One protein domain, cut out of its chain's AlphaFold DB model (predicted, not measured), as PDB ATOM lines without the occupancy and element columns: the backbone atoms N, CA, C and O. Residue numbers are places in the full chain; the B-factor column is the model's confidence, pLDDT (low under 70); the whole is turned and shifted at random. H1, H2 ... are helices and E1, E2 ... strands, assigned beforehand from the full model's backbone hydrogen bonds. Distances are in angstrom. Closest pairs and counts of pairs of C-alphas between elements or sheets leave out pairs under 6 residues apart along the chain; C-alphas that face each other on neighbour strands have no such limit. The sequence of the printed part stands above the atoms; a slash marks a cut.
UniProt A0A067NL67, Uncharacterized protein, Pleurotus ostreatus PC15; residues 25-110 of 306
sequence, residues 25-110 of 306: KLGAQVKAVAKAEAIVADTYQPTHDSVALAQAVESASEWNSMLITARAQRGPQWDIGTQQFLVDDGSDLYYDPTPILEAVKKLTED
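Overview. This is residues 25 to 110 of the 306 residues of an uncharacterized protein of Pleurotus ostreatus PC15 (UniProt A0A067NL67). A small two-strand hairpin, E1 and E2, follows one end of the long helix H2; H1 lies far off beyond H2's other end, and H3 leads from the hairpin to H4, an arm that sticks out. The 86 printed residues, mostly helix, hold four named helices and two named strands, H1 H2 E1 E2 H3 H4, with an antiparallel sheet. The whole is extended, radius of gyration of the C-alphas 21.5 A, spanning 60 by 33 by 27 A.

Arrangement. E1, residues 77 to 79, and E2, residues 84 to 86, form an antiparallel hairpin at 134 degrees; N 79 and O 84, 3.0 A apart, are within hydrogen-bond range. H2, residues 50 to 74, is apart from H1, residues 25 to 36, and from H4, residues 98 to 110. H3, residues 92 to 95, is close but not clearly touching H4; their closest C-alphas, Leu 93 and Pro 99, are 7.3 A apart. Every O i to N i+4 pair is within hydrogen-bond range in H1, H2 and H4; H3 is too short for one.

Along the chain. H2 measures 35.0 A, H4 18.0 A, H1 16.9 A. C-alpha 25 is at (14.046, -29.783, 61.043), C-alpha 110 at (47.851, -21.010, 39.103).

Size, cuts and confidence. The farthest C-alphas, Lys 25 and Gln 83, are 62.1 A apart. The printed part has no cut; H1 to H2 is a long link. Residues 46 to 51, 89, 91 to 95 and 110 have pLDDT under 70.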
ATOM      1  N   LYS A  25      13.491 -29.454  59.720       93.31
ATOM      2  CA  LYS A  25      14.046 -29.783  61.043       93.31
ATOM      3  C   LYS A  25      15.432 -29.169  61.264       93.31
ATOM      4  O   LYS A  25      15.681 -28.580  62.311       93.31
ATOM      5  N   LEU A  26      16.313 -29.279  60.270       90.94
ATOM      6  CA  LEU A  26      17.670 -28.748  60.353       90.94
ATOM      7  C   LEU A  26      17.662 -27.216  60.303       90.94
ATOM      8  O   LEU A  26      18.352 -26.579  61.089       90.94
ATOM      9  N   GLY A  27      16.815 -26.616  59.460       91.88
ATOM     10  CA  GLY A  27      16.630 -25.162  59.423       91.88
ATOM     11  C   GLY A  27      16.172 -24.584  60.769       91.88
ATOM     12  O   GLY A  27      16.675 -23.545  61.196       91.88
ATOM     13  N   ALA A  28      15.276 -25.280  61.479       92.81
ATOM     14  CA  ALA A  28      14.849 -24.884  62.821       92.81
ATOM     15  C   ALA A  28      15.995 -24.957  63.846       92.81
ATOM     16  O   ALA A  28      16.159 -24.033  64.642       92.81
ATOM     17  N   GLN A  29      16.818 -26.011  63.798       94.94
ATOM     18  CA  GLN A  29      17.990 -26.142  64.671       94.94
ATOM     19  C   GLN A  29      19.034 -25.053  64.399       94.94
ATOM     20  O   GLN A  29      19.511 -24.427  65.341       94.94
ATOM     21  N   VAL A  30      19.330 -24.762  63.128       93.06
ATOM     22  CA  VAL A  30      20.262 -23.687  62.743       93.06
ATOM     23  C   VAL A  30      19.779 -22.334  63.268       93.06
ATOM     24  O   VAL A  30      20.563 -21.592  63.854       93.06
ATOM     25  N   LYS A  31      18.481 -22.028  63.139       94.06
ATOM     26  CA  LYS A  31      17.895 -20.798  63.700       94.06
ATOM     27  C   LYS A  31      17.965 -20.752  65.224       94.06
ATOM     28  O   LYS A  31      18.204 -19.683  65.777       94.06
ATOM     29  N   ALA A  32      17.761 -21.882  65.901       95.69
ATOM     30  CA  ALA A  32      17.855 -21.955  67.357       95.69
ATOM     31  C   ALA A  32      19.284 -21.679  67.850       95.69
ATOM     32  O   ALA A  32      19.460 -20.871  68.760       95.69
ATOM     33  N   VAL A  33      20.293 -22.280  67.210       96.12
ATOM     34  CA  VAL A  33      21.714 -22.050  67.525       96.12
ATOM     35  C   VAL A  33      22.113 -20.607  67.217       96.12
ATOM     36  O   VAL A  33      22.653 -19.928  68.082       96.12
ATOM     37  N   ALA A  34      21.763 -20.091  66.036       93.69
ATOM     38  CA  ALA A  34      22.070 -18.711  65.663       93.69
ATOM     39  C   ALA A  34      21.435 -17.701  66.631       93.69
ATOM     40  O   ALA A  34      22.085 -16.747  67.052       93.69
ATOM     41  N   LYS A  35      20.192 -17.948  67.065       95.44
ATOM     42  CA  LYS A  35      19.526 -17.125  68.080       95.44
ATOM     43  C   LYS A  35      20.246 -17.179  69.432       95.44
ATOM     44  O   LYS A  35      20.332 -16.145  70.087       95.44
ATOM     45  N   ALA A  36      20.752 -18.344  69.844       96.69
ATOM     46  CA  ALA A  36      21.522 -18.487  71.081       96.69
ATOM     47  C   ALA A  36      22.854 -17.717  71.032       96.69
ATOM     48  O   ALA A  36      23.271 -17.154  72.038       96.69
ATOM     49  N   GLU A  37      23.474 -17.625  69.854       96.44
ATOM     50  CA  GLU A  37      24.716 -16.874  69.620       96.44
ATOM     51  C   GLU A  37      24.489 -15.393  69.260       96.44
ATOM     52  O   GLU A  37      25.441 -14.674  68.965       96.44
ATOM     53  N   ALA A  38      23.236 -14.919  69.268       93.25
ATOM     54  CA  ALA A  38      22.845 -13.582  68.807       93.25
ATOM     55  C   ALA A  38      23.275 -13.265  67.354       93.25
ATOM     56  O   ALA A  38      23.505 -12.109  66.991       93.25
ATOM     57  N   ILE A  39      23.337 -14.291  66.502       89.94
ATOM     58  CA  ILE A  39      23.615 -14.190  65.067       89.94
ATOM     59  C   ILE A  39      22.290 -14.181  64.299       89.94
ATOM     60  O   ILE A  39      21.412 -15.023  64.501       89.94
ATOM     61  N   VAL A  40      22.145 -13.242  63.365       86.38
ATOM     62  CA  VAL A  40      21.011 -13.223  62.433       86.38
ATOM     63  C   VAL A  40      21.259 -14.266  61.345       86.38
ATOM     64  O   VAL A  40      22.136 -14.088  60.504       86.38
ATOM     65  N   ALA A  41      20.495 -15.359  61.366       88.38
ATOM     66  CA  ALA A  41      20.552 -16.399  60.343       88.38
ATOM     67  C   ALA A  41      19.288 -16.387  59.477       88.38
ATOM     68  O   ALA A  41      18.188 -16.672  59.960       88.38
ATOM     69  N   ASP A  42      19.463 -16.113  58.184       86.31
ATOM     70  CA  ASP A  42      18.437 -16.363  57.179       86.31
ATOM     71  C   ASP A  42      18.624 -17.773  56.605       86.31
ATOM     72  O   ASP A  42      19.676 -18.118  56.072       86.31
ATOM     73  N   THR A  43      17.603 -18.612  56.769       86.12
ATOM     74  CA  THR A  43      17.587 -19.983  56.237       86.12
ATOM     75  C   THR A  43      16.625 -20.120  55.063       86.12
ATOM     76  O   THR A  43      16.217 -21.241  54.750       86.12
ATOM     77  N   TYR A  44      16.174 -19.010  54.477       81.88
ATOM     78  CA  TYR A  44      15.318 -19.045  53.304       81.88
ATOM     79  C   TYR A  44      16.073 -19.704  52.145       81.88
ATOM     80  O   TYR A  44      17.113 -19.227  51.697       81.88
ATOM     81  N   GLN A  45      15.553 -20.842  51.684       77.56
ATOM     82  CA  GLN A  45      16.020 -21.495  50.471       77.56
ATOM     83  C   GLN A  45      14.967 -21.296  49.384       77.56
ATOM     84  O   GLN A  45      13.813 -21.677  49.599       77.56
ATOM     85  N   PRO A  46      15.346 -20.750  48.220       67.00
ATOM     86  CA  PRO A  46      14.438 -20.627  47.092       67.00
ATOM     87  C   PRO A  46      13.838 -22.005  46.708       67.00
ATOM     88  O   PRO A  46      14.555 -23.000  46.533       67.00
ATOM     89  N   THR A  47      12.503 -22.114  46.691       67.50
ATOM     90  CA  THR A  47      11.744 -23.334  46.322       67.50
ATOM     91  C   THR A  47      11.826 -23.599  44.819       67.50
ATOM     92  O   THR A  47      12.301 -22.754  44.098       67.50
ATOM     93  N   HIS A  48      11.406 -24.757  44.303       56.03
ATOM     94  CA  HIS A  48      11.642 -25.161  42.900       56.03
ATOM     95  C   HIS A  48      11.125 -24.189  41.804       56.03
ATOM     96  O   HIS A  48      11.667 -24.196  40.702       56.03
ATOM     97  N   ASP A  49      10.182 -23.291  42.106       58.19
ATOM     98  CA  ASP A  49       9.795 -22.175  41.215       58.19
ATOM     99  C   ASP A  49      10.927 -21.143  41.032       58.19
ATOM    100  O   ASP A  49      10.972 -20.370  40.078       58.19
ATOM    101  N   SER A  50      11.913 -21.185  41.923       60.41
ATOM    102  CA  SER A  50      13.175 -20.475  41.832       60.41
ATOM    103  C   SER A  50      14.164 -21.106  40.870       60.41
ATOM    104  O   SER A  50      15.262 -20.579  40.773       60.41
ATOM    105  N   VAL A  51      13.885 -22.246  40.233       68.81
ATOM    106  CA  VAL A  51      14.811 -22.773  39.216       68.81
ATOM    107  C   VAL A  51      14.815 -21.832  38.016       68.81
ATOM    108  O   VAL A  51      15.885 -21.468  37.547       68.81
ATOM    109  N   ALA A  52      13.642 -21.333  37.611       75.00
ATOM    110  CA  ALA A  52      13.536 -20.283  36.599       75.00
ATOM    111  C   ALA A  52      14.194 -18.974  37.069       75.00
ATOM    112  O   ALA A  52      14.898 -18.330  36.300       75.00
ATOM    113  N   LEU A  53      14.022 -18.604  38.344       75.88
ATOM    114  CA  LEU A  53      14.692 -17.435  38.922       75.88
ATOM    115  C   LEU A  53      16.219 -17.616  38.967       75.88
ATOM    116  O   LEU A  53      16.946 -16.695  38.636       75.88
ATOM    117  N   ALA A  54      16.706 -18.792  39.361       73.81
ATOM    118  CA  ALA A  54      18.125 -19.111  39.449       73.81
ATOM    119  C   ALA A  54      18.759 -19.113  38.058       73.81
ATOM    120  O   ALA A  54      19.765 -18.445  37.866       73.81
ATOM    121  N   GLN A  55      18.112 -19.740  37.072       78.88
ATOM    122  CA  GLN A  55      18.531 -19.672  35.670       78.88
ATOM    123  C   GLN A  55      18.518 -18.238  35.136       78.88
ATOM    124  O   GLN A  55      19.438 -17.839  34.432       78.88
ATOM    125  N   ALA A  56      17.510 -17.434  35.489       80.12
ATOM    126  CA  ALA A  56      17.464 -16.029  35.103       80.12
ATOM    127  C   ALA A  56      18.585 -15.211  35.764       80.12
ATOM    128  O   ALA A  56      19.164 -14.345  35.116       80.12
ATOM    129  N   VAL A  57      18.921 -15.488  37.027       79.94
ATOM    130  CA  VAL A  57      20.023 -14.831  37.748       79.94
ATOM    131  C   VAL A  57      21.378 -15.240  37.171       79.94
ATOM    132  O   VAL A  57      22.232 -14.377  36.971       79.94
ATOM    133  N   GLU A  58      21.573 -16.522  36.869       77.50
ATOM    134  CA  GLU A  58      22.778 -17.036  36.211       77.50
ATOM    135  C   GLU A  58      22.935 -16.411  34.822       77.50
ATOM    136  O   GLU A  58      23.974 -15.819  34.532       77.50
ATOM    137  N   SER A  59      21.868 -16.412  34.016       85.50
ATOM    138  CA  SER A  59      21.854 -15.772  32.697       85.50
ATOM    139  C   SER A  59      22.130 -14.270  32.793       85.50
ATOM    140  O   SER A  59      22.977 -13.752  32.072       85.50
ATOM    141  N   ALA A  60      21.487 -13.553  33.717       81.88
ATOM    142  CA  ALA A  60      21.733 -12.124  33.914       81.88
ATOM    143  C   ALA A  60      23.177 -11.840  34.353       81.88
ATOM    144  O   ALA A  60      23.765 -10.842  33.935       81.88
ATOM    145  N   SER A  61      23.768 -12.715  35.168       79.06
ATOM    146  CA  SER A  61      25.165 -12.593  35.598       79.06
ATOM    147  C   SER A  61      26.136 -12.826  34.439       79.06
ATOM    148  O   SER A  61      27.134 -12.110  34.325       79.06
ATOM    149  N   GLU A  62      25.828 -13.766  33.546       81.38
ATOM    150  CA  GLU A  62      26.582 -14.008  32.314       81.38
ATOM    151  C   GLU A  62      26.509 -12.798  31.373       81.38
ATOM    152  O   GLU A  62      27.545 -12.292  30.934       81.38
ATOM    153  N   TRP A  63      25.312 -12.242  31.165       89.81
ATOM    154  CA  TRP A  63      25.119 -11.015  30.388       89.81
ATOM    155  C   TRP A  63      25.865  -9.818  30.983       89.81
ATOM    156  O   TRP A  63      26.528  -9.087  30.249       89.81
ATOM    157  N   ASN A  64      25.817  -9.627  32.305       81.44
ATOM    158  CA  ASN A  64      26.556  -8.555  32.977       81.44
ATOM    159  C   ASN A  64      28.073  -8.725  32.809       81.44
ATOM    160  O   ASN A  64      28.772  -7.754  32.524       81.44
ATOM    161  N   SER A  65      28.576  -9.954  32.914       73.62
ATOM    162  CA  SER A  65      29.996 -10.258  32.707       73.62
ATOM    163  C   SER A  65      30.424 -10.010  31.255       73.62
ATOM    164  O   SER A  65      31.471  -9.401  31.010       73.62
ATOM    165  N   MET A  66      29.592 -10.398  30.282       81.75
ATOM    166  CA  MET A  66      29.806 -10.076  28.867       81.75
ATOM    167  C   MET A  66      29.792  -8.566  28.617       81.75
ATOM    168  O   MET A  66      30.653  -8.072  27.894       81.75
ATOM    169  N   LEU A  67      28.865  -7.817  29.223       78.94
ATOM    170  CA  LEU A  67      28.781  -6.361  29.067       78.94
ATOM    171  C   LEU A  67      29.994  -5.642  29.663       78.94
ATOM    172  O   LEU A  67      30.517  -4.728  29.026       78.94
ATOM    173  N   ILE A  68      30.473  -6.066  30.838       75.19
ATOM    174  CA  ILE A  68      31.700  -5.530  31.448       75.19
ATOM    175  C   ILE A  68      32.896  -5.797  30.530       75.19
ATOM    176  O   ILE A  68      33.662  -4.882  30.240       75.19
ATOM    177  N   THR A  69      33.016  -7.019  30.008       75.94
ATOM    178  CA  THR A  69      34.110  -7.393  29.100       75.94
ATOM    179  C   THR A  69      34.043  -6.608  27.790       75.94
ATOM    180  O   THR A  69      35.046  -6.054  27.352       75.94
ATOM    181  N   ALA A  70      32.863  -6.497  27.180       77.38
ATOM    182  CA  ALA A  70      32.662  -5.735  25.952       77.38
ATOM    183  C   ALA A  70      32.945  -4.237  26.157       77.38
ATOM    184  O   ALA A  70      33.530  -3.594  25.283       77.38
ATOM    185  N   ARG A  71      32.578  -3.676  27.318       76.88
ATOM    186  CA  ARG A  71      32.906  -2.290  27.685       76.88
ATOM    187  C   ARG A  71      34.410  -2.108  27.879       76.88
ATOM    188  O   ARG A  71      34.964  -1.155  27.340       76.88
ATOM    189  N   ALA A  72      35.071  -3.041  28.563       75.75
ATOM    190  CA  ALA A  72      36.518  -3.024  28.746       75.75
ATOM    191  C   ALA A  72      37.273  -3.131  27.407       75.75
ATOM    192  O   ALA A  72      38.230  -2.396  27.188       75.75
ATOM    193  N   GLN A  73      36.811  -3.982  26.483       75.31
ATOM    194  CA  GLN A  73      37.408  -4.135  25.149       75.31
ATOM    195  C   GLN A  73      37.213  -2.906  24.258       75.31
ATOM    196  O   GLN A  73      38.105  -2.562  23.485       75.31
ATOM    197  N   ARG A  74      36.048  -2.251  24.333       78.62
ATOM    198  CA  ARG A  74      35.754  -1.073  23.505       78.62
ATOM    199  C   ARG A  74      36.507   0.176  23.968       78.62
ATOM    200  O   ARG A  74      36.743   1.062  23.151       78.62
ATOM    201  N   GLY A  75      36.886   0.236  25.244       77.06
ATOM    202  CA  GLY A  75      37.562   1.388  25.828       77.06
ATOM    203  C   GLY A  75      36.652   2.620  25.950       77.06
ATOM    204  O   GLY A  75      35.435   2.525  25.747       77.06
ATOM    205  N   PRO A  76      37.219   3.786  26.307       72.94
ATOM    206  CA  PRO A  76      36.459   5.017  26.476       72.94
ATOM    207  C   PRO A  76      35.777   5.404  25.163       72.94
ATOM    208  O   PRO A  76      36.421   5.630  24.137       72.94
ATOM    209  N   GLN A  77      34.447   5.479  25.196       76.56
ATOM    210  CA  GLN A  77      33.682   5.978  24.065       76.56
ATOM    211  C   GLN A  77      33.641   7.496  24.111       76.56
ATOM    212  O   GLN A  77      33.213   8.103  25.094       76.56
ATOM    213  N   TRP A  78      34.062   8.090  23.002       79.88
ATOM    214  CA  TRP A  78      33.769   9.476  22.701       79.88
ATOM    215  C   TRP A  78      32.293   9.592  22.322       79.88
ATOM    216  O   TRP A  78      31.875   9.073  21.282       79.88
ATOM    217  N   ASP A  79      31.495  10.241  23.165       82.12
ATOM    218  CA  ASP A  79      30.127  10.585  22.803       82.12
ATOM    219  C   ASP A  79      30.142  11.834  21.911       82.12
ATOM    220  O   ASP A  79      30.469  12.942  22.338       82.12
ATOM    221  N   ILE A  80      29.780  11.638  20.640       82.25
ATOM    222  CA  ILE A  80      29.752  12.692  19.619       82.25
ATOM    223  C   ILE A  80      28.723  13.777  19.975       82.25
ATOM    224  O   ILE A  80      28.948  14.947  19.662       82.25
ATOM    225  N   GLY A  81      27.611  13.415  20.626       89.62
ATOM    226  CA  GLY A  81      26.526  14.348  20.945       89.62
ATOM    227  C   GLY A  81      26.874  15.314  22.072       89.62
ATOM    228  O   GLY A  81      26.432  16.463  22.059       89.62
ATOM    229  N   THR A  82      27.695  14.870  23.020       87.44
ATOM    230  CA  THR A  82      28.108  15.671  24.181       87.44
ATOM    231  C   THR A  82      29.547  16.176  24.091       87.44
ATOM    232  O   THR A  82      29.939  17.002  24.914       87.44
ATOM    233  N   GLN A  83      30.311  15.717  23.089       89.38
ATOM    234  CA  GLN A  83      31.754  15.952  22.942       89.38
ATOM    235  C   GLN A  83      32.529  15.649  24.232       89.38
ATOM    236  O   GLN A  83      33.432  16.389  24.623       89.38
ATOM    237  N   GLN A  84      32.136  14.583  24.928       86.62
ATOM    238  CA  GLN A  84      32.730  14.170  26.193       86.62
ATOM    239  C   GLN A  84      33.068  12.680  26.148       86.62
ATOM    240  O   GLN A  84      32.396  11.879  25.495       86.62
ATOM    241  N   PHE A  85      34.132  12.304  26.855       78.38
ATOM    242  CA  PHE A  85      34.402  10.901  27.134       78.38
ATOM    243  C   PHE A  85      33.454  10.440  28.236       78.38
ATOM    244  O   PHE A  85      33.471  10.981  29.340       78.38
ATOM    245  N   LEU A  86      32.643   9.431  27.940       75.12
ATOM    246  CA  LEU A  86      31.867   8.743  28.963       75.12
ATOM    247  C   LEU A  86      32.809   7.775  29.680       75.12
ATOM    248  O   LEU A  86      33.101   6.688  29.177       75.12
ATOM    249  N   VAL A  87      33.326   8.212  30.827       73.88
ATOM    250  CA  VAL A  87      34.138   7.401  31.740       73.88
ATOM    251  C   VAL A  87      33.252   7.022  32.927       73.88
ATOM    252  O   VAL A  87      32.505   7.860  33.429       73.88
ATOM    253  N   ASP A  88      33.300   5.758  33.351       72.06
ATOM    254  CA  ASP A  88      32.594   5.315  34.555       72.06
ATOM    255  C   ASP A  88      33.269   5.963  35.783       72.06
ATOM    256  O   ASP A  88      34.433   5.688  36.085       72.06
ATOM    257  N   ASP A  89      32.547   6.859  36.459       66.12
ATOM    258  CA  ASP A  89      33.029   7.582  37.640       66.12
ATOM    259  C   ASP A  89      33.368   6.608  38.783       66.12
ATOM    260  O   ASP A  89      32.608   5.681  39.075       66.12
ATOM    261  N   GLY A  90      34.539   6.783  39.403       71.62
ATOM    262  CA  GLY A  90      35.077   5.866  40.418       71.62
ATOM    263  C   GLY A  90      35.628   4.535  39.883       71.62
ATOM    264  O   GLY A  90      35.931   3.640  40.674       71.62
ATOM    265  N   SER A  91      35.770   4.367  38.564       68.81
ATOM    266  CA  SER A  91      36.479   3.219  37.992       68.81
ATOM    267  C   SER A  91      37.992   3.427  38.092       68.81
ATOM    268  O   SER A  91      38.636   3.875  37.144       68.81
ATOM    269  N   ASP A  92      38.582   3.071  39.237       69.00
ATOM    270  CA  ASP A  92      40.046   3.064  39.417       69.00
ATOM    271  C   ASP A  92      40.742   2.216  38.343       69.00
ATOM    272  O   ASP A  92      41.838   2.538  37.902       69.00
ATOM    273  N   LEU A  93      40.047   1.194  37.837       63.84
ATOM    274  CA  LEU A  93      40.468   0.332  36.733       63.84
ATOM    275  C   LEU A  93      40.799   1.085  35.435       63.84
ATOM    276  O   LEU A  93      41.548   0.579  34.601       63.84
ATOM    277  N   TYR A  94      40.197   2.259  35.233       66.25
ATOM    278  CA  TYR A  94      40.443   3.100  34.066       66.25
ATOM    279  C   TYR A  94      41.791   3.824  34.157       66.25
ATOM    280  O   TYR A  94      42.485   3.975  33.153       66.25
ATOM    281  N   TYR A  95      42.159   4.264  35.362       68.69
ATOM    282  CA  TYR A  95      43.396   5.002  35.617       68.69
ATOM    283  C   TYR A  95      44.557   4.077  35.995       68.69
ATOM    284  O   TYR A  95      45.710   4.403  35.717       68.69
ATOM    285  N   ASP A  96      44.248   2.918  36.576       78.75
ATOM    286  CA  ASP A  96      45.202   1.897  36.970       78.75
ATOM    287  C   ASP A  96      44.703   0.487  36.587       78.75
ATOM    288  O   ASP A  96      43.932  -0.137  37.321       78.75
ATOM    289  N   PRO A  97      45.149  -0.066  35.442       74.75
ATOM    290  CA  PRO A  97      44.808  -1.428  35.042       74.75
ATOM    291  C   PRO A  97      45.598  -2.506  35.811       74.75
ATOM    292  O   PRO A  97      45.358  -3.700  35.595       74.75
ATOM    293  N   THR A  98      46.526  -2.130  36.704       81.38
ATOM    294  CA  THR A  98      47.373  -3.061  37.477       81.38
ATOM    295  C   THR A  98      46.577  -4.158  38.194       81.38
ATOM    296  O   THR A  98      46.963  -5.324  38.070       81.38
ATOM    297  N   PRO A  99      45.426  -3.884  38.845       76.88
ATOM    298  CA  PRO A  99      44.669  -4.917  39.550       76.88
ATOM    299  C   PRO A  99      44.140  -6.027  38.631       76.88
ATOM    300  O   PRO A  99      44.133  -7.197  39.019       76.88
ATOM    301  N   ILE A 100      43.722  -5.696  37.399       74.38
ATOM    302  CA  ILE A 100      43.272  -6.708  36.428       74.38
ATOM    303  C   ILE A 100      44.461  -7.536  35.953       74.38
ATOM    304  O   ILE A 100      44.373  -8.762  35.891       74.38
ATOM    305  N   LEU A 101      45.570  -6.880  35.610       77.31
ATOM    306  CA  LEU A 101      46.756  -7.562  35.098       77.31
ATOM    307  C   LEU A 101      47.338  -8.521  36.141       77.31
ATOM    308  O   LEU A 101      47.718  -9.639  35.798       77.31
ATOM    309  N   GLU A 102      47.339  -8.135  37.416       81.38
ATOM    310  CA  GLU A 102      47.732  -9.016  38.515       81.38
ATOM    311  C   GLU A 102      46.778 -10.201  38.688       81.38
ATOM    312  O   GLU A 102      47.237 -11.322  38.916       81.38
ATOM    313  N   ALA A 103      45.467  -9.988  38.557       80.00
ATOM    314  CA  ALA A 103      44.484 -11.063  38.643       80.00
ATOM    315  C   ALA A 103      44.622 -12.065  37.483       80.00
ATOM    316  O   ALA A 103      44.641 -13.272  37.723       80.00
ATOM    317  N   VAL A 104      44.787 -11.583  36.246       78.56
ATOM    318  CA  VAL A 104      45.015 -12.427  35.058       78.56
ATOM    319  C   VAL A 104      46.336 -13.180  35.177       78.56
ATOM    320  O   VAL A 104      46.393 -14.374  34.879       78.56
ATOM    321  N   LYS A 105      47.394 -12.520  35.660       84.50
ATOM    322  CA  LYS A 105      48.686 -13.165  35.897       84.50
ATOM    323  C   LYS A 105      48.564 -14.273  36.941       84.50
ATOM    324  O   LYS A 105      49.016 -15.374  36.668       84.50
ATOM    325  N   LYS A 106      47.894 -14.023  38.072       83.12
ATOM    326  CA  LYS A 106      47.646 -15.050  39.097       83.12
ATOM    327  C   LYS A 106      46.856 -16.233  38.552       83.12
ATOM    328  O   LYS A 106      47.230 -17.361  38.830       83.12
ATOM    329  N   LEU A 107      45.816 -15.991  37.754       78.25
ATOM    330  CA  LEU A 107      45.030 -17.067  37.142       78.25
ATOM    331  C   LEU A 107      45.882 -17.912  36.187       78.25
ATOM    332  O   LEU A 107      45.846 -19.134  36.242       78.25
ATOM    333  N   THR A 108      46.703 -17.252  35.368       77.12
ATOM    334  CA  THR A 108      47.609 -17.922  34.422       77.12
ATOM    335  C   THR A 108      48.726 -18.691  35.139       77.12
ATOM    336  O   THR A 108      49.157 -19.740  34.672       77.12
ATOM    337  N   GLU A 109      49.208 -18.175  36.270       76.69
ATOM    338  CA  GLU A 109      50.285 -18.773  37.068       76.69
ATOM    339  C   GLU A 109      49.773 -19.936  37.943       76.69
ATOM    340  O   GLU A 109      50.487 -20.924  38.099       76.69
ATOM    341  N   ASP A 110      48.524 -19.884  38.427       69.31
ATOM    342  CA  ASP A 110      47.851 -21.010  39.103       69.31
ATOM    343  C   ASP A 110      47.388 -22.106  38.124       69.31
ATOM    344  O   ASP A 110      47.319 -23.279  38.498       69.31
TER     345      ASP A 110